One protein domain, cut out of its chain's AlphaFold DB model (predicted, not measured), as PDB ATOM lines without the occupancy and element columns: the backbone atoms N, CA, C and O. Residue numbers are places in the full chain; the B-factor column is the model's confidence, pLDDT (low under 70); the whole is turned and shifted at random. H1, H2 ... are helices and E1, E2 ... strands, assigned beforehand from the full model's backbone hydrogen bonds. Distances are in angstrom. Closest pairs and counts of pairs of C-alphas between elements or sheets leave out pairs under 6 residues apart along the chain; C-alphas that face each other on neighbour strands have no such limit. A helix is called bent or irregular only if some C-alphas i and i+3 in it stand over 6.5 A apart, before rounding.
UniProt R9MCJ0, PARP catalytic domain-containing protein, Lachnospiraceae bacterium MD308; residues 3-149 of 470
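What this domain is: This is residues 3 to 149 of the 470 residues of the protein "PARP catalytic domain-containing protein" of Lachnospiraceae bacterium MD308 (UniProt R9MCJ0). Two strongly twisted sheets stand along the longest axis with H2 in the middle, packed on one face of each; the five-strand sheet E2 E1 E3 E4 E5 curls round H1, which packs beside H2. H3 sits near the E6 edge of the four-strand sheet, on the face away from H2. The 147 printed residues have three named helices and nine named strands, in the order E1 E2 H1 E3 E4 E5 E6 E7 E8 E9 H2 H3. Both sheets, E2 E1 E3 E4 E5 and E6 E7 E8 E9, are antiparallel and the class is mixed, helices and strands. The whole is compact, with a radius of gyration of the C-alphas of 16.1 A and spans of 48 by 33 by 24 A.

How they stand to each other: E1, residues 3 to 7, and E2, residues 10 to 15, form a hairpin, with N 5 and O 12 2.8 A apart. H1, residues 19 to 27, is on their sheet. E2, H1 and E3, residues 33 to 39, make a split strand-helix-strand unit, two strands running the same way with E1 between them, and its crossover is right-handed. N 4 of E1 and O 38 of E3 are 2.8 A apart. E3, E4, residues 43 to 52, and E5, residues 55 to 63, form a meander, each strand the antiparallel neighbour of the one before; N 35 and O 47 are 2.9 A apart, N 50 and O 57 2.9 A. E6, E7, E8 and E9, residues 77 to 83, 88 to 97, 100 to 107 and 119 to 124, form a second meander; N 79 and O 92 are 2.8 A apart, N 93 and O 104 2.8 A, N 103 and O 121 2.8 A. H2, residues 125 to 136, lies over E5 at a height over the sheet of 9.2 A, and over E7 and E8 at 8.5 A. H2 touches H1, closest at the C-alphas of Ala 24 and Val 130, 4.6 A. Their shallow tilt is 34 degrees, the same way, only just short of steep. H3, residues 144 to 147, comes closest to E6 at the C-alphas of Tyr 78 and Ser 144, 4.7 A. Every O i to N i+4 pair is within hydrogen-bond range in H1, 6 of 8 are in H2, and H3 is too short for one.

Where its parts are: E1 begins at C-alpha 3, (259.362, 250.778, 166.874). E4 is 29.8 A long, E7 27.6 A and H2 18.0 A. H2 is irregular, with C-alphas 126 and 129 7.3 A apart. H3 ends at C-alpha 147, (244.876, 275.244, 187.285).

The domain as a whole: The C-alphas farthest apart, of Thr 41 and Ala 111, are 48.3 A apart. The printed part has no cut. The links E5 to E6 and E8 to E9 are long. No printed residue is under 70 in pLDDT.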
ATOM      1  N   ILE A   3     260.240 251.759 166.228       94.88
ATOM      2  CA  ILE A   3     259.362 250.778 166.874       94.88
ATOM      3  C   ILE A   3     258.547 249.999 165.838       94.88
ATOM      4  O   ILE A   3     258.138 250.536 164.805       94.88
ATOM      5  N   TYR A   4     258.240 248.738 166.140       94.94
ATOM      6  CA  TYR A   4     257.281 247.944 165.375       94.94
ATOM      7  C   TYR A   4     255.913 248.018 166.041       94.94
ATOM      8  O   TYR A   4     255.727 247.559 167.168       94.94
ATOM      9  N   TYR A   5     254.948 248.585 165.328       94.38
ATOM     10  CA  TYR A   5     253.579 248.763 165.786       94.38
ATOM     11  C   TYR A   5     252.669 247.744 165.093       94.38
ATOM     12  O   TYR A   5     252.443 247.819 163.883       94.38
ATOM     13  N   GLN A   6     252.170 246.776 165.858       94.00
ATOM     14  CA  GLN A   6     251.347 245.665 165.385       94.00
ATOM     15  C   GLN A   6     249.899 245.820 165.863       94.00
ATOM     16  O   GLN A   6     249.628 245.932 167.059       94.00
ATOM     17  N   THR A   7     248.958 245.769 164.926       90.75
ATOM     18  CA  THR A   7     247.508 245.708 165.172       90.75
ATOM     19  C   THR A   7     246.935 244.417 164.576       90.75
ATOM     20  O   THR A   7     247.667 243.629 163.973       90.75
ATOM     21  N   GLN A   8     245.630 244.159 164.733       77.56
ATOM     22  CA  GLN A   8     244.984 242.978 164.143       77.56
ATOM     23  C   GLN A   8     245.058 243.017 162.604       77.56
ATOM     24  O   GLN A   8     244.213 243.614 161.947       77.56
ATOM     25  N   GLY A   9     246.082 242.368 162.041       75.00
ATOM     26  CA  GLY A   9     246.260 242.175 160.599       75.00
ATOM     27  C   GLY A   9     247.296 243.077 159.922       75.00
ATOM     28  O   GLY A   9     247.552 242.878 158.738       75.00
ATOM     29  N   THR A  10     247.927 244.024 160.629       86.50
ATOM     30  CA  THR A  10     248.967 244.893 160.043       86.50
ATOM     31  C   THR A  10     250.121 245.161 161.002       86.50
ATOM     32  O   THR A  10     249.910 245.398 162.191       86.50
ATOM     33  N   GLN A  11     251.342 245.173 160.467       90.50
ATOM     34  CA  GLN A  11     252.551 245.625 161.152       90.50
ATOM     35  C   GLN A  11     253.148 246.789 160.368       90.50
ATOM     36  O   GLN A  11     253.313 246.696 159.153       90.50
ATOM     37  N   LYS A  12     253.495 247.870 161.065       93.50
ATOM     38  CA  LYS A  12     254.215 249.009 160.487       93.50
ATOM     39  C   LYS A  12     255.392 249.402 161.369       93.50
ATOM     40  O   LYS A  12     255.322 249.282 162.591       93.50
ATOM     41  N   THR A  13     256.445 249.890 160.733       94.19
ATOM     42  CA  THR A  13     257.581 250.517 161.408       94.19
ATOM     43  C   THR A  13     257.287 252.003 161.578       94.19
ATOM     44  O   THR A  13     256.806 252.644 160.642       94.19
ATOM     45  N   VAL A  14     257.506 252.536 162.778       94.19
ATOM     46  CA  VAL A  14     257.238 253.939 163.115       94.19
ATOM     47  C   VAL A  14     258.422 254.498 163.886       94.19
ATOM     48  O   VAL A  14     258.887 253.872 164.834       94.19
ATOM     49  N   ASP A  15     258.868 255.694 163.520       93.25
ATOM     50  CA  ASP A  15     259.817 256.453 164.323       93.25
ATOM     51  C   ASP A  15     259.076 257.302 165.354       93.25
ATOM     52  O   ASP A  15     258.222 258.121 165.010       93.25
ATOM     53  N   VAL A  16     259.414 257.104 166.625       92.00
ATOM     54  CA  VAL A  16     258.885 257.880 167.754       92.00
ATOM     55  C   VAL A  16     259.992 258.675 168.437       92.00
ATOM     56  O   VAL A  16     261.157 258.266 168.440       92.00
ATOM     57  N   THR A  17     259.628 259.818 169.009       89.25
ATOM     58  CA  THR A  17     260.529 260.676 169.790       89.25
ATOM     59  C   THR A  17     260.342 260.406 171.279       89.25
ATOM     60  O   THR A  17     261.301 260.028 171.944       89.25
ATOM     61  N   ASP A  18     259.098 260.489 171.759       89.38
ATOM     62  CA  ASP A  18     258.705 260.238 173.150       89.38
ATOM     63  C   ASP A  18     257.881 258.938 173.180       89.38
ATOM     64  O   ASP A  18     256.685 258.959 172.874       89.38
ATOM     65  N   PHE A  19     258.489 257.788 173.509       93.31
ATOM     66  CA  PHE A  19     257.871 256.468 173.285       93.31
ATOM     67  C   PHE A  19     256.431 256.360 173.800       93.31
ATOM     68  O   PHE A  19     255.509 256.118 173.020       93.31
ATOM     69  N   TYR A  20     256.216 256.551 175.107       94.06
ATOM     70  CA  TYR A  20     254.900 256.345 175.715       94.06
ATOM     71  C   TYR A  20     253.879 257.386 175.257       94.06
ATOM     72  O   TYR A  20     252.693 257.078 175.130       94.06
ATOM     73  N   LYS A  21     254.323 258.611 174.981       94.00
ATOM     74  CA  LYS A  21     253.465 259.706 174.530       94.00
ATOM     75  C   LYS A  21     253.009 259.525 173.090       94.00
ATOM     76  O   LYS A  21     251.809 259.606 172.820       94.00
ATOM     77  N   ASP A  22     253.939 259.222 172.191       94.44
ATOM     78  CA  ASP A  22     253.663 259.011 170.772       94.44
ATOM     79  C   ASP A  22     252.825 257.743 170.576       94.44
ATOM     80  O   ASP A  22     251.811 257.763 169.871       94.44
ATOM     81  N   VAL A  23     253.164 256.658 171.287       94.88
ATOM     82  CA  VAL A  23     252.361 255.428 171.303       94.88
ATOM     83  C   VAL A  23     250.957 255.696 171.836       94.88
ATOM     84  O   VAL A  23     249.985 255.289 171.201       94.88
ATOM     85  N   ALA A  24     250.799 256.433 172.938       95.06
ATOM     86  CA  ALA A  24     249.478 256.775 173.462       95.06
ATOM     87  C   ALA A  24     248.636 257.618 172.487       95.06
ATOM     88  O   ALA A  24     247.430 257.385 172.348       95.06
ATOM     89  N   ALA A  25     249.256 258.565 171.777       93.75
ATOM     90  CA  ALA A  25     248.582 259.359 170.757       93.75
ATOM     91  C   ALA A  25     248.104 258.487 169.582       93.75
ATOM     92  O   ALA A  25     246.993 258.694 169.086       93.75
ATOM     93  N   MET A  26     248.882 257.479 169.176       94.00
ATOM     94  CA  MET A  26     248.461 256.487 168.178       94.00
ATOM     95  C   MET A  26     247.314 255.615 168.701       94.00
ATOM     96  O   MET A  26     246.262 255.554 168.067       94.00
ATOM     97  N   LEU A  27     247.454 255.036 169.899       93.19
ATOM     98  CA  LEU A  27     246.425 254.206 170.540       93.19
ATOM     99  C   LEU A  27     245.077 254.933 170.664       93.19
ATOM    100  O   LEU A  27     244.017 254.328 170.505       93.19
ATOM    101  N   SER A  28     245.085 256.248 170.901       90.00
ATOM    102  CA  SER A  28     243.854 257.044 170.975       90.00
ATOM    103  C   SER A  28     243.084 257.159 169.654       90.00
ATOM    104  O   SER A  28     241.939 257.604 169.674       90.00
ATOM    105  N   LYS A  29     243.675 256.740 168.529       90.25
ATOM    106  CA  LYS A  29     243.078 256.758 167.184       90.25
ATOM    107  C   LYS A  29     242.781 255.357 166.647       90.25
ATOM    108  O   LYS A  29     241.968 255.231 165.740       90.25
ATOM    109  N   GLU A  30     243.378 254.318 167.227       90.88
ATOM    110  CA  GLU A  30     243.158 252.930 166.806       90.88
ATOM    111  C   GLU A  30     241.729 252.432 167.102       90.88
ATOM    112  O   GLU A  30     241.089 252.903 168.051       90.88
ATOM    113  N   PRO A  31     241.207 251.471 166.317       89.38
ATOM    114  CA  PRO A  31     239.956 250.787 166.626       89.38
ATOM    115  C   PRO A  31     240.096 249.866 167.852       89.38
ATOM    116  O   PRO A  31     241.188 249.623 168.368       89.38
ATOM    117  N   SER A  32     238.967 249.329 168.328       91.12
ATOM    118  CA  SER A  32     238.976 248.325 169.400       91.12
ATOM    119  C   SER A  32     239.744 247.073 168.968       91.12
ATOM    120  O   SER A  32     239.564 246.583 167.857       91.12
ATOM    121  N   GLY A  33     240.576 246.533 169.858       92.06
ATOM    122  CA  GLY A  33     241.444 245.402 169.549       92.06
ATOM    123  C   GLY A  33     242.647 245.309 170.479       92.06
ATOM    124  O   GLY A  33     242.688 245.934 171.541       92.06
ATOM    125  N   THR A  34     243.631 244.515 170.072       93.50
ATOM    126  CA  THR A  34     244.920 244.398 170.761       93.50
ATOM    127  C   THR A  34     245.988 245.070 169.915       93.50
ATOM    128  O   THR A  34     246.026 244.871 168.701       93.50
ATOM    129  N   VAL A  35     246.842 245.853 170.565       95.25
ATOM    130  CA  VAL A  35     247.984 246.519 169.942       95.25
ATOM    131  C   VAL A  35     249.247 246.051 170.642       95.25
ATOM    132  O   VAL A  35     249.349 246.161 171.863       95.25
ATOM    133  N   LYS A  36     250.198 245.537 169.868       95.69
ATOM    134  CA  LYS A  36     251.520 245.132 170.340       95.69
ATOM    135  C   LYS A  36     252.555 246.108 169.799       95.69
ATOM    136  O   LYS A  36     252.597 246.360 168.597       95.69
ATOM    137  N   VAL A  37     253.370 246.674 170.680       95.62
ATOM    138  CA  VAL A  37     254.440 247.601 170.311       95.62
ATOM    139  C   VAL A  37     255.769 247.011 170.750       95.62
ATOM    140  O   VAL A  37     255.954 246.720 171.928       95.62
ATOM    141  N   ILE A  38     256.683 246.825 169.802       94.06
ATOM    142  CA  ILE A  38     258.002 246.228 170.028       94.06
ATOM    143  C   ILE A  38     259.059 247.299 169.785       94.06
ATOM    144  O   ILE A  38     259.065 247.941 168.734       94.06
ATOM    145  N   CYS A  39     259.962 247.481 170.743       91.88
ATOM    146  CA  CYS A  39     261.039 248.461 170.675       91.88
ATOM    147  C   CYS A  39     262.386 247.745 170.515       91.88
ATOM    148  O   CYS A  39     263.128 247.579 171.484       91.88
ATOM    149  N   GLY A  40     262.691 247.285 169.297       86.00
ATOM    150  CA  GLY A  40     263.931 246.559 168.998       86.00
ATOM    151  C   GLY A  40     264.219 245.439 170.007       86.00
ATOM    152  O   GLY A  40     263.362 244.599 170.275       86.00
ATOM    153  N   THR A  41     265.416 245.453 170.598       85.31
ATOM    154  CA  THR A  41     265.826 244.517 171.662       85.31
ATOM    155  C   THR A  41     265.481 244.992 173.076       85.31
ATOM    156  O   THR A  41     265.761 244.274 174.030       85.31
ATOM    157  N   ALA A  42     264.923 246.195 173.237       88.00
ATOM    158  CA  ALA A  42     264.645 246.771 174.551       88.00
ATOM    159  C   ALA A  42     263.419 246.142 175.230       88.00
ATOM    160  O   ALA A  42     263.348 246.127 176.453       88.00
ATOM    161  N   GLY A  43     262.468 245.612 174.458       93.31
ATOM    162  CA  GLY A  43     261.298 244.909 174.985       93.31
ATOM    163  C   GLY A  43     260.027 245.167 174.181       93.31
ATOM    164  O   GLY A  43     260.061 245.667 173.053       93.31
ATOM    165  N   GLU A  44     258.889 244.823 174.778       94.50
ATOM    166  CA  GLU A  44     257.569 244.969 174.174       94.50
ATOM    167  C   GLU A  44     256.502 245.398 175.186       94.50
ATOM    168  O   GLU A  44     256.592 245.138 176.386       94.50
ATOM    169  N   VAL A  45     255.448 246.029 174.680       96.00
ATOM    170  CA  VAL A  45     254.259 246.385 175.453       96.00
ATOM    171  C   VAL A  45     253.000 246.004 174.679       96.00
ATOM    172  O   VAL A  45     252.890 246.245 173.475       96.00
ATOM    173  N   ASN A  46     252.042 245.396 175.379       95.75
ATOM    174  CA  ASN A  46     250.778 244.943 174.808       95.75
ATOM    175  C   ASN A  46     249.615 245.700 175.443       95.75
ATOM    176  O   ASN A  46     249.389 245.615 176.652       95.75
ATOM    177  N   TYR A  47     248.828 246.376 174.613       96.44
ATOM    178  CA  TYR A  47     247.637 247.109 175.019       96.44
ATOM    179  C   TYR A  47     246.368 246.428 174.513       96.44
ATOM    180  O   TYR A  47     246.325 245.887 173.409       96.44
ATOM    181  N   SER A  48     245.295 246.520 175.293       94.62
ATOM    182  CA  SER A  48     243.939 246.235 174.830       94.62
ATOM    183  C   SER A  48     243.106 247.506 174.808       94.62
ATOM    184  O   SER A  48     243.015 248.225 175.802       94.62
ATOM    185  N   ILE A  49     242.453 247.740 173.676       93.56
ATOM    186  CA  ILE A  49     241.522 248.836 173.446       93.56
ATOM    187  C   ILE A  49     240.121 248.239 173.415       93.56
ATOM    188  O   ILE A  49     239.807 247.397 172.573       93.56
ATOM    189  N   ARG A  50     239.271 248.663 174.349       91.88
ATOM    190  CA  ARG A  50     237.872 248.234 174.427       91.88
ATOM    191  C   ARG A  50     236.960 249.445 174.425       91.88
ATOM    192  O   ARG A  50     237.223 250.419 175.128       91.88
ATOM    193  N   GLU A  51     235.849 249.360 173.711       87.50
ATOM    194  CA  GLU A  51     234.779 250.348 173.792       87.50
ATOM    195  C   GLU A  51     233.595 249.784 174.576       87.50
ATOM    196  O   GLU A  51     233.075 248.708 174.286       87.50
ATOM    197  N   ARG A  52     233.168 250.514 175.608       80.44
ATOM    198  CA  ARG A  52     231.980 250.185 176.398       80.44
ATOM    199  C   ARG A  52     231.107 251.422 176.506       80.44
ATOM    200  O   ARG A  52     231.559 252.448 177.006       80.44
ATOM    201  N   SER A  53     229.865 251.324 176.032       73.44
ATOM    202  CA  SER A  53     228.892 252.429 176.059       73.44
ATOM    203  C   SER A  53     229.450 253.723 175.437       73.44
ATOM    204  O   SER A  53     229.376 254.792 176.039       73.44
ATOM    205  N   GLY A  54     230.101 253.611 174.271       70.69
ATOM    206  CA  GLY A  54     230.727 254.740 173.566       70.69
ATOM    207  C   GLY A  54     231.974 255.320 174.247       70.69
ATOM    208  O   GLY A  54     232.472 256.363 173.840       70.69
ATOM    209  N   THR A  55     232.479 254.673 175.302       73.62
ATOM    210  CA  THR A  55     233.676 255.099 176.032       73.62
ATOM    211  C   THR A  55     234.828 254.143 175.748       73.62
ATOM    212  O   THR A  55     234.729 252.950 176.035       73.62
ATOM    213  N   ARG A  56     235.939 254.679 175.233       85.25
ATOM    214  CA  ARG A  56     237.185 253.936 175.013       85.25
ATOM    215  C   ARG A  56     237.942 253.705 176.315       85.25
ATOM    216  O   ARG A  56     238.090 254.625 177.118       85.25
ATOM    217  N   PHE A  57     238.435 252.494 176.514       89.31
ATOM    218  CA  PHE A  57     239.280 252.105 177.633       89.31
ATOM    219  C   PHE A  57     240.523 251.429 177.087       89.31
ATOM    220  O   PHE A  57     240.413 250.471 176.322       89.31
ATOM    221  N   ILE A  58     241.683 251.934 177.494       92.62
ATOM    222  CA  ILE A  58     242.969 251.342 177.141       92.62
ATOM    223  C   ILE A  58     243.571 250.739 178.408       92.62
ATOM    224  O   ILE A  58     243.686 251.417 179.439       92.62
ATOM    225  N   THR A  59     243.911 249.456 178.342       92.38
ATOM    226  CA  THR A  59     244.591 248.717 179.411       92.38
ATOM    227  C   THR A  59     245.935 248.224 178.908       92.38
ATOM    228  O   THR A  59     246.016 247.673 177.813       92.38
ATOM    229  N   GLU A  60     246.976 248.412 179.707       94.88
ATOM    230  CA  GLU A  60     248.253 247.729 179.522       94.88
ATOM    231  C   GLU A  60     248.111 246.310 180.082       94.88
ATOM    232  O   GLU A  60     247.731 246.131 181.237       94.88
ATOM    233  N   ASN A  61     248.325 245.307 179.233       93.38
ATOM    234  CA  ASN A  61     248.209 243.895 179.601       93.38
ATOM    235  C   ASN A  61     249.556 243.330 180.056       93.38
ATOM    236  O   ASN A  61     249.610 242.521 180.976       93.38
ATOM    237  N   CYS A  62     250.634 243.740 179.386       92.75
ATOM    238  CA  CYS A  62     252.001 243.470 179.805       92.75
ATOM    239  C   CYS A  62     252.935 244.549 179.263       92.75
ATOM    240  O   CYS A  62     252.688 245.108 178.192       92.75
ATOM    241  N   ASN A  63     254.021 244.790 179.986       95.12
ATOM    242  CA  ASN A  63     255.053 245.746 179.629       95.12
ATOM    243  C   ASN A  63     256.397 245.196 180.118       95.12
ATOM    244  O   ASN A  63     256.573 244.980 181.315       95.12
ATOM    245  N   THR A  64     257.299 244.891 179.185       94.94
ATOM    246  CA  THR A  64     258.653 244.388 179.474       94.94
ATOM    247  C   THR A  64     259.732 245.432 179.209       94.94
ATOM    248  O   THR A  64     260.916 245.122 179.310       94.94
ATOM    249  N   LEU A  65     259.335 246.654 178.848       93.00
ATOM    250  CA  LEU A  65     260.263 247.736 178.560       93.00
ATOM    251  C   LEU A  65     260.932 248.220 179.854       93.00
ATOM    252  O   LEU A  65     260.266 248.305 180.887       93.00
ATOM    253  N   PRO A  66     262.234 248.548 179.817       91.19
ATOM    254  CA  PRO A  66     262.934 249.097 180.969       91.19
ATOM    255  C   PRO A  66     262.459 250.519 181.288       91.19
ATOM    256  O   PRO A  66     262.113 251.288 180.389       91.19
ATOM    257  N   ASP A  67     262.569 250.906 182.561       87.94
ATOM    258  CA  ASP A  67     262.236 252.258 183.038       87.94
ATOM    259  C   ASP A  67     263.029 253.364 182.320       87.94
ATOM    260  O   ASP A  67     262.579 254.501 182.271       87.94
ATOM    261  N   SER A  68     264.169 253.044 181.692       89.12
ATOM    262  CA  SER A  68     264.949 253.984 180.871       89.12
ATOM    263  C   SER A  68     264.221 254.485 179.615       89.12
ATOM    264  O   SER A  68     264.736 255.368 178.940       89.12
ATOM    265  N   ILE A  69     263.085 253.879 179.251       88.88
ATOM    266  CA  ILE A  69     262.215 254.325 178.149       88.88
ATOM    267  C   ILE A  69     261.144 255.317 178.633       88.88
ATOM    268  O   ILE A  69     260.521 255.989 177.809       88.88
ATOM    269  N   LEU A  70     260.906 255.412 179.946       88.62
ATOM    270  CA  LEU A  70     260.018 256.432 180.501       88.62
ATOM    271  C   LEU A  70     260.578 257.829 180.213       88.62
ATOM    272  O   LEU A  70     261.789 258.023 180.123       88.62
ATOM    273  N   ASP A  71     259.681 258.803 180.084       84.31
ATOM    274  CA  ASP A  71     260.067 260.189 179.846       84.31
ATOM    275  C   ASP A  71     260.844 260.727 181.062       84.31
ATOM    276  O   ASP A  71     260.471 260.460 182.209       84.31
ATOM    277  N   ASP A  72     261.856 261.569 180.823       82.94
ATOM    278  CA  ASP A  72     262.672 262.194 181.880       82.94
ATOM    279  C   ASP A  72     261.831 262.956 182.916       82.94
ATOM    280  O   ASP A  72     262.220 263.121 184.075       82.94
ATOM    281  N   SER A  73     260.670 263.471 182.496       86.44
ATOM    282  CA  SER A  73     259.729 264.130 183.389       86.44
ATOM    283  C   SER A  73     258.290 264.023 182.900       86.44
ATOM    284  O   SER A  73     257.992 264.164 181.714       86.44
ATOM    285  N   TYR A  74     257.377 263.862 183.856       90.06
ATOM    286  CA  TYR A  74     255.943 263.903 183.611       90.06
ATOM    287  C   TYR A  74     255.358 265.179 184.230       90.06
ATOM    288  O   TYR A  74     255.491 265.399 185.435       90.06
ATOM    289  N   PRO A  75     254.700 266.046 183.446       92.44
ATOM    290  CA  PRO A  75     254.019 267.210 183.993       92.44
ATOM    291  C   PRO A  75     252.667 266.798 184.574       92.44
ATOM    292  O   PRO A  75     251.917 266.069 183.932       92.44
ATOM    293  N   SER A  76     252.295 267.317 185.744       95.06
ATOM    294  CA  SER A  76     250.916 267.178 186.225       95.06
ATOM    295  C   SER A  76     249.930 267.747 185.197       95.06
ATOM    296  O   SER A  76     250.197 268.777 184.570       95.06
ATOM    297  N   ARG A  77     248.781 267.086 185.022       96.06
ATOM    298  CA  ARG A  77     247.728 267.513 184.085       96.06
ATOM    299  C   ARG A  77     246.392 267.688 184.780       96.06
ATOM    300  O   ARG A  77     246.024 266.865 185.615       96.06
ATOM    301  N   TYR A  78     245.649 268.729 184.409       95.12
ATOM    302  CA  TYR A  78     244.294 268.980 184.896       95.12
ATOM    303  C   TYR A  78     243.334 269.174 183.727       95.12
ATOM    304  O   TYR A  78     243.366 270.189 183.035       95.12
ATOM    305  N   LEU A  79     242.449 268.203 183.528       95.06
ATOM    306  CA  LEU A  79     241.482 268.197 182.443       95.06
ATOM    307  C   LEU A  79     240.056 268.368 182.966       95.06
ATOM    308  O   LEU A  79     239.694 267.852 184.025       95.06
ATOM    309  N   THR A  80     239.211 269.021 182.178       93.50
ATOM    310  CA  THR A  80     237.782 269.205 182.473       93.50
ATOM    311  C   THR A  80     236.932 268.807 181.276       93.50
ATOM    312  O   THR A  80     237.333 269.018 180.137       93.50
ATOM    313  N   CYS A  81     235.744 268.266 181.518       90.12
ATOM    314  CA  CYS A  81     234.788 267.892 180.484       90.12
ATOM    315  C   CYS A  81     233.398 268.392 180.865       90.12
ATOM    316  O   CYS A  81     232.890 268.056 181.944       90.12
ATOM    317  N   VAL A  82     232.800 269.174 179.966       86.50
ATOM    318  CA  VAL A  82     231.402 269.591 180.041       86.50
ATOM    319  C   VAL A  82     230.718 269.247 178.729       86.50
ATOM    320  O   VAL A  82     231.161 269.683 177.676       86.50
ATOM    321  N   ASP A  83     229.675 268.429 178.809       79.81
ATOM    322  CA  ASP A  83     228.920 267.931 177.658       79.81
ATOM    323  C   ASP A  83     227.457 267.777 178.088       79.81
ATOM    324  O   ASP A  83     227.151 267.024 179.021       79.81
ATOM    325  N   GLU A  84     226.560 268.525 177.442       72.50
ATOM    326  CA  GLU A  84     225.127 268.499 177.740       72.50
ATOM    327  C   GLU A  84     224.498 267.149 177.370       72.50
ATOM    328  O   GLU A  84     223.825 266.534 178.202       72.50
ATOM    329  N   GLY A  85     224.752 266.659 176.152       71.12
ATOM    330  CA  GLY A  85     224.156 265.431 175.622       71.12
ATOM    331  C   GLY A  85     224.482 264.199 176.465       71.12
ATOM    332  O   GLY A  85     223.674 263.277 176.572       71.12
ATOM    333  N   ARG A  86     225.641 264.203 177.130       71.50
ATOM    334  CA  ARG A  86     226.082 263.138 178.044       71.50
ATOM    335  C   ARG A  86     225.909 263.487 179.525       71.50
ATOM    336  O   ARG A  86     226.336 262.702 180.379       71.50
ATOM    337  N   ASN A  87     225.337 264.654 179.845       71.94
ATOM    338  CA  ASN A  87     225.269 265.234 181.194       71.94
ATOM    339  C   ASN A  87     226.614 265.110 181.952       71.94
ATOM    340  O   ASN A  87     226.692 264.763 183.147       71.94
ATOM    341  N   ALA A  88     227.706 265.322 181.216       78.44
ATOM    342  CA  ALA A  88     229.053 265.258 181.741       78.44
ATOM    343  C   ALA A  88     229.419 266.623 182.318       78.44
ATOM    344  O   ALA A  88     229.305 267.647 181.659       78.44
ATOM    345  N   TYR A  89     229.861 266.619 183.571       87.31
ATOM    346  CA  TYR A  89     230.416 267.782 184.250       87.31
ATOM    347  C   TYR A  89     231.492 267.268 185.207       87.31
ATOM    348  O   TYR A  89     231.223 266.972 186.375       87.31
ATOM    349  N   LYS A  90     232.673 266.976 184.654       89.44
ATOM    350  CA  LYS A  90     233.702 266.138 185.288       89.44
ATOM    351  C   LYS A  90     235.085 266.766 185.176       89.44
ATOM    352  O   LYS A  90     235.378 267.437 184.193       89.44
ATOM    353  N   PHE A  91     235.946 266.467 186.140       93.38
ATOM    354  CA  PHE A  91     237.379 266.726 186.036       93.38
ATOM    355  C   PHE A  91     238.171 265.419 186.062       93.38
ATOM    356  O   PHE A  91     237.680 264.377 186.512       93.38
ATOM    357  N   TYR A  92     239.399 265.489 185.567       95.06
ATOM    358  CA  TYR A  92     240.374 264.416 185.618       95.06
ATOM    359  C   TYR A  92     241.761 265.024 185.808       95.06
ATOM    360  O   TYR A  92     242.178 265.859 185.013       95.06
ATOM    361  N   LYS A  93     242.466 264.625 186.860       96.00
ATOM    362  CA  LYS A  93     243.789 265.129 187.217       96.00
ATOM    363  C   LYS A  93     244.785 263.978 187.211       96.00
ATOM    364  O   LYS A  93     244.494 262.932 187.784       96.00
ATOM    365  N   LEU A  94     245.932 264.174 186.572       97.06
ATOM    366  CA  LEU A  94     247.062 263.248 186.583       97.06
ATOM    367  C   LEU A  94     248.210 263.898 187.349       97.06
ATOM    368  O   LEU A  94     248.653 264.982 186.977       97.06
ATOM    369  N   GLU A  95     248.666 263.247 188.414       95.88
ATOM    370  CA  GLU A  95     249.757 263.716 189.269       95.88
ATOM    371  C   GLU A  95     250.818 262.619 189.386       95.88
ATOM    372  O   GLU A  95     250.560 261.596 190.025       95.88
ATOM    373  N   PRO A  96     251.994 262.794 188.772       93.69
ATOM    374  CA  PRO A  96     253.123 261.889 188.962       93.69
ATOM    375  C   PRO A  96     253.548 261.856 190.435       93.69
ATOM    376  O   PRO A  96     253.625 262.893 191.095       93.69
ATOM    377  N   CYS A  97     253.767 260.660 190.971       91.38
ATOM    378  CA  CYS A  97     254.067 260.385 192.374       91.38
ATOM    379  C   CYS A  97     255.126 259.274 192.443       91.38
ATOM    380  O   CYS A  97     254.789 258.095 192.545       91.38
ATOM    381  N   GLY A  98     256.407 259.641 192.374       87.56
ATOM    382  CA  GLY A  98     257.484 258.653 192.261       87.56
ATOM    383  C   GLY A  98     257.349 257.863 190.958       87.56
ATOM    384  O   GLY A  98     257.246 258.472 189.900       87.56
ATOM    385  N   ASN A  99     257.284 256.532 191.051       87.94
ATOM    386  CA  ASN A  99     257.207 255.623 189.895       87.94
ATOM    387  C   ASN A  99     255.768 255.321 189.432       87.94
ATOM    388  O   ASN A  99     255.542 254.473 188.567       87.94
ATOM    389  N   GLU A 100     254.781 256.012 189.995       93.75
ATOM    390  CA  GLU A 100     253.375 255.881 189.627       93.75
ATOM    391  C   GLU A 100     252.778 257.243 189.260       93.75
ATOM    392  O   GLU A 100     253.328 258.305 189.552       93.75
ATOM    393  N   VAL A 101     251.601 257.225 188.644       96.00
ATOM    394  CA  VAL A 101     250.758 258.400 188.446       96.00
ATOM    395  C   VAL A 101     249.432 258.215 189.165       96.00
ATOM    396  O   VAL A 101     248.683 257.260 188.942       96.00
ATOM    397  N   LYS A 102     249.092 259.190 190.004       97.31
ATOM    398  CA  LYS A 102     247.781 259.287 190.626       97.31
ATOM    399  C   LYS A 102     246.795 259.934 189.661       97.31
ATOM    400  O   LYS A 102     246.936 261.097 189.291       97.31
ATOM    401  N   ALA A 103     245.750 259.198 189.303       96.88
ATOM    402  CA  ALA A 103     244.609 259.707 188.559       96.88
ATOM    403  C   ALA A 103     243.451 260.047 189.507       96.88
ATOM    404  O   ALA A 103     242.788 259.141 190.014       96.88
ATOM    405  N   SER A 104     243.167 261.332 189.704       95.31
ATOM    406  CA  SER A 104     242.046 261.823 190.522       95.31
ATOM    407  C   SER A 104     240.898 262.299 189.629       95.31
ATOM    408  O   SER A 104     241.121 263.001 188.648       95.31
ATOM    409  N   TYR A 105     239.657 261.912 189.919       93.56
ATOM    410  CA  TYR A 105     238.506 262.197 189.059       93.56
ATOM    411  C   TYR A 105     237.193 262.279 189.833       93.56
ATOM    412  O   TYR A 105     236.994 261.589 190.829       93.56
ATOM    413  N   GLY A 106     236.256 263.088 189.345       90.44
ATOM    414  CA  GLY A 106     234.957 263.290 189.990       90.44
ATOM    415  C   GLY A 106     234.090 264.291 189.236       90.44
ATOM    416  O   GLY A 106     234.476 264.777 188.167       90.44
ATOM    417  N   ARG A 107     232.905 264.601 189.774       86.88
ATOM    418  CA  ARG A 107     232.125 265.753 189.298       86.88
ATOM    419  C   ARG A 107     232.699 267.040 189.890       86.88
ATOM    420  O   ARG A 107     233.031 267.083 191.071       86.88
ATOM    421  N   MET A 108     232.824 268.075 189.063       87.69
ATOM    422  CA  MET A 108     233.326 269.382 189.508       87.69
ATOM    423  C   MET A 108     232.335 270.036 190.487       87.69
ATOM    424  O   MET A 108     231.121 269.862 190.351       87.69
ATOM    425  N   GLY A 109     232.851 270.756 191.486       79.69
ATOM    426  CA  GLY A 109     232.041 271.432 192.511       79.69
ATOM    427  C   GLY A 109     231.383 270.509 193.548       79.69
ATOM    428  O   GLY A 109     230.556 270.965 194.335       79.69
ATOM    429  N   VAL A 110     231.715 269.212 193.565       82.62
ATOM    430  CA  VAL A 110     231.185 268.237 194.533       82.62
ATOM    431  C   VAL A 110     232.235 267.932 195.601       82.62
ATOM    432  O   VAL A 110     233.376 267.603 195.284       82.62
ATOM    433  N   ALA A 111     231.841 268.005 196.874       77.88
ATOM    434  CA  ALA A 111     232.732 267.745 198.001       77.88
ATOM    435  C   ALA A 111     233.285 266.306 198.004       77.88
ATOM    436  O   ALA A 111     232.612 265.347 197.608       77.88
ATOM    437  N   LYS A 112     234.515 266.145 198.506       76.88
ATOM    438  CA  LYS A 112     235.149 264.835 198.696       76.88
ATOM    439  C   LYS A 112     234.314 263.973 199.653       76.88
ATOM    440  O   LYS A 112     233.853 264.457 200.680       76.88
ATOM    441  N   GLY A 113     234.119 262.700 199.307       76.56
ATOM    442  CA  GLY A 113     233.304 261.758 200.088       76.56
ATOM    443  C   GLY A 113     231.810 261.741 199.738       76.56
ATOM    444  O   GLY A 113     231.113 260.812 200.134       76.56
ATOM    445  N   ALA A 114     231.309 262.695 198.945       80.75
ATOM    446  CA  ALA A 114     229.960 262.606 198.389       80.75
ATOM    447  C   ALA A 114     229.874 261.534 197.284       80.75
ATOM    448  O   ALA A 114     230.883 261.167 196.677       80.75
ATOM    449  N   LEU A 115     228.657 261.078 196.957       78.00
ATOM    450  CA  LEU A 115     228.394 259.986 196.000       78.00
ATOM    451  C   LEU A 115     229.147 260.133 194.657       78.00
ATOM    452  O   LEU A 115     229.674 259.152 194.119       78.00
ATOM    453  N   PHE A 116     229.241 261.369 194.153       79.81
ATOM    454  CA  PHE A 116     229.929 261.739 192.907       79.81
ATOM    455  C   PHE A 116     231.165 262.632 193.115       79.81
ATOM    456  O   PHE A 116     231.623 263.274 192.166       79.81
ATOM    457  N   GLY A 117     231.677 262.697 194.347       82.00
ATOM    458  CA  GLY A 117     232.883 263.444 194.696       82.00
ATOM    459  C   GLY A 117     234.161 262.812 194.141       82.00
ATOM    460  O   GLY A 117     234.127 261.789 193.452       82.00
ATOM    461  N   GLU A 118     235.294 263.440 194.446       89.75
ATOM    462  CA  GLU A 118     236.612 262.989 193.997       89.75
ATOM    463  C   GLU A 118     236.930 261.557 194.450       89.75
ATOM    464  O   GLU A 118     236.821 261.208 195.628       89.75
ATOM    465  N   ARG A 119     237.379 260.747 193.490       92.50
ATOM    466  CA  ARG A 119     237.979 259.425 193.669       92.50
ATOM    467  C   ARG A 119     239.368 259.434 193.051       92.50
ATOM    468  O   ARG A 119     239.641 260.241 192.167       92.50
ATOM    469  N   SER A 120     240.228 258.518 193.474       93.88
ATOM    470  CA  SER A 120     241.571 258.389 192.913       93.88
ATOM    471  C   SER A 120     241.949 256.940 192.659       93.88
ATOM    472  O   SER A 120     241.495 256.048 193.371       93.88
ATOM    473  N   TYR A 121     242.801 256.727 191.662       95.19
ATOM    474  CA  TYR A 121     243.396 255.434 191.334       95.19
ATOM    475  C   TYR A 121     244.867 255.630 190.948       95.19
ATOM    476  O   TYR A 121     245.188 256.624 190.297       95.19
ATOM    477  N   MET A 122     245.741 254.705 191.347       96.38
ATOM    478  CA  MET A 122     247.170 254.732 191.016       96.38
ATOM    479  C   MET A 122     247.424 253.878 189.777       96.38
ATOM    480  O   MET A 122     246.979 252.735 189.718       96.38
ATOM    481  N   TYR A 123     248.109 254.434 188.783       95.00
ATOM    482  CA  TYR A 123     248.563 253.706 187.600       95.00
ATOM    483  C   TYR A 123     250.096 253.706 187.538       95.00
ATOM    484  O   TYR A 123     250.707 254.659 188.024       95.00
ATOM    485  N   PRO A 124     250.723 252.722 186.875       94.06
ATOM    486  CA  PRO A 124     252.130 252.824 186.487       94.06
ATOM    487  C   PRO A 124     252.392 254.078 185.637       94.06
ATOM    488  O   PRO A 124     251.504 254.518 184.898       94.06
ATOM    489  N   LEU A 125     253.605 254.645 185.697       93.81
ATOM    490  CA  LEU A 125     253.966 255.830 184.896       93.81
ATOM    491  C   LEU A 125     253.796 255.623 183.383       93.81
ATOM    492  O   LEU A 125     253.364 256.549 182.695       93.81
ATOM    493  N   SER A 126     254.026 254.406 182.876       93.69
ATOM    494  CA  SER A 126     253.804 254.037 181.466       93.69
ATOM    495  C   SER A 126     252.389 254.367 180.969       93.69
ATOM    496  O   SER A 126     252.170 254.680 179.798       93.69
ATOM    497  N   MET A 127     251.407 254.367 181.875       95.06
ATOM    498  CA  MET A 127     250.007 254.640 181.571       95.06
ATOM    499  C   MET A 127     249.644 256.129 181.602       95.06
ATOM    500  O   MET A 127     248.503 256.467 181.274       95.06
ATOM    501  N   PHE A 128     250.568 257.029 181.963       96.25
ATOM    502  CA  PHE A 128     250.311 258.467 182.075       96.25
ATOM    503  C   PHE A 128     249.697 259.036 180.789       96.25
ATOM    504  O   PHE A 128     248.565 259.531 180.788       96.25
ATOM    505  N   TRP A 129     250.419 258.917 179.670       96.00
ATOM    506  CA  TRP A 129     249.983 259.486 178.397       96.00
ATOM    507  C   TRP A 129     248.796 258.734 177.815       96.00
ATOM    508  O   TRP A 129     247.900 259.352 177.241       96.00
ATOM    509  N   VAL A 130     248.727 257.419 178.043       95.50
ATOM    510  CA  VAL A 130     247.573 256.599 177.662       95.50
ATOM    511  C   VAL A 130     246.306 257.157 178.304       95.50
ATOM    512  O   VAL A 130     245.323 257.407 177.607       95.50
ATOM    513  N   LYS A 131     246.322 257.424 179.616       95.81
ATOM    514  CA  LYS A 131     245.164 257.994 180.317       95.81
ATOM    515  C   LYS A 131     244.895 259.438 179.925       95.81
ATOM    516  O   LYS A 131     243.727 259.804 179.816       95.81
ATOM    517  N   TYR A 132     245.925 260.232 179.660       96.19
ATOM    518  CA  TYR A 132     245.771 261.594 179.154       96.19
ATOM    519  C   TYR A 132     245.024 261.626 177.806       96.19
ATOM    520  O   TYR A 132     243.943 262.216 177.714       96.19
ATOM    521  N   TYR A 133     245.521 260.920 176.785       94.88
ATOM    522  CA  TYR A 133     244.899 260.898 175.456       94.88
ATOM    523  C   TYR A 133     243.548 260.165 175.434       94.88
ATOM    524  O   TYR A 133     242.644 260.587 174.714       94.88
ATOM    525  N   GLU A 134     243.347 259.142 176.279       92.62
ATOM    526  CA  GLU A 134     242.038 258.490 176.469       92.62
ATOM    527  C   GLU A 134     240.968 259.482 176.963       92.62
ATOM    528  O   GLU A 134     239.785 259.331 176.659       92.62
ATOM    529  N   LYS A 135     241.345 260.502 177.750       92.69
ATOM    530  CA  LYS A 135     240.408 261.545 178.197       92.69
ATOM    531  C   LYS A 135     240.188 262.602 177.130       92.69
ATOM    532  O   LYS A 135     239.036 262.978 176.915       92.69
ATOM    533  N   LEU A 136     241.234 263.025 176.423       92.88
ATOM    534  CA  LEU A 136     241.082 263.954 175.301       92.88
ATOM    535  C   LEU A 136     240.131 263.397 174.232       92.88
ATOM    536  O   LEU A 136     239.220 264.098 173.801       92.88
ATOM    537  N   SER A 137     240.235 262.105 173.901       87.75
ATOM    538  CA  SER A 137     239.326 261.459 172.942       87.75
ATOM    539  C   SER A 137     237.867 261.386 173.423       87.75
ATOM    540  O   SER A 137     236.966 261.131 172.629       87.75
ATOM    541  N   LYS A 138     237.609 261.603 174.721       85.50
ATOM    542  CA  LYS A 138     236.264 261.652 175.328       85.50
ATOM    543  C   LYS A 138     235.686 263.070 175.387       85.50
ATOM    544  O   LYS A 138     234.613 263.242 175.960       85.50
ATOM    545  N   GLY A 139     236.383 264.068 174.842       88.44
ATOM    546  CA  GLY A 139     235.969 265.472 174.898       88.44
ATOM    547  C   GLY A 139     236.389 266.191 176.182       88.44
ATOM    548  O   GLY A 139     235.763 267.175 176.567       88.44
ATOM    549  N   TYR A 140     237.417 265.699 176.883       92.25
ATOM    550  CA  TYR A 140     238.070 266.503 177.915       92.25
ATOM    551  C   TYR A 140     238.967 267.554 177.259       92.25
ATOM    552  O   TYR A 140     239.618 267.287 176.254       92.25
ATOM    553  N   ILE A 141     239.033 268.723 177.881       92.94
ATOM    554  CA  ILE A 141     239.920 269.823 177.513       92.94
ATOM    555  C   ILE A 141     241.006 269.912 178.584       92.94
ATOM    556  O   ILE A 141     240.692 269.906 179.778       92.94
ATOM    557  N   ASP A 142     242.267 269.976 178.159       94.56
ATOM    558  CA  ASP A 142     243.389 270.246 179.056       94.56
ATOM    559  C   ASP A 142     243.382 271.729 179.464       94.56
ATOM    560  O   ASP A 142     243.426 272.612 178.613       94.56
ATOM    561  N   ASN A 143     243.294 271.983 180.771       94.00
ATOM    562  CA  ASN A 143     243.332 273.307 181.395       94.00
ATOM    563  C   ASN A 143     244.464 273.386 182.438       94.00
ATOM    564  O   ASN A 143     244.370 274.103 183.438       94.00
ATOM    565  N   SER A 144     245.533 272.608 182.250       93.31
ATOM    566  CA  SER A 144     246.693 272.582 183.150       93.31
ATOM    567  C   SER A 144     247.328 273.963 183.322       93.31
ATOM    568  O   SER A 144     247.706 274.325 184.432       93.31
ATOM    569  N   ASP A 145     247.388 274.754 182.252       90.94
ATOM    570  CA  ASP A 145     247.880 276.137 182.234       90.94
ATOM    571  C   ASP A 145     247.041 277.096 183.095       90.94
ATOM    572  O   ASP A 145     247.538 278.124 183.550       90.94
ATOM    573  N   VAL A 146     245.779 276.751 183.352       89.75
ATOM    574  CA  VAL A 146     244.865 277.525 184.200       89.75
ATOM    575  C   VAL A 146     244.980 277.102 185.666       89.75
ATOM    576  O   VAL A 146     245.046 277.954 186.556       89.75
ATOM    577  N   TYR A 147     245.006 275.793 185.929       88.56
ATOM    578  CA  TYR A 147     244.876 275.244 187.285       88.56
ATOM    579  C   TYR A 147     246.188 274.937 187.999       88.56
ATOM    580  O   TYR A 147     246.203 274.899 189.226       88.56
ATOM    581  N   LEU A 148     247.269 274.683 187.265       87.25
ATOM    582  CA  LEU A 148     248.548 274.234 187.827       87.25
ATOM    583  C   LEU A 148     249.600 275.348 187.809       87.25
ATOM    584  O   LEU A 148     250.798 275.087 187.731       87.25
ATOM    585  N   THR A 149     249.151 276.602 187.873       77.81
ATOM    586  CA  THR A 149     250.048 277.754 187.990       77.81
ATOM    587  C   THR A 149     250.712 277.791 189.371       77.81
ATOM    588  O   THR A 149     250.106 277.339 190.348       77.81
TER     589      THR A 149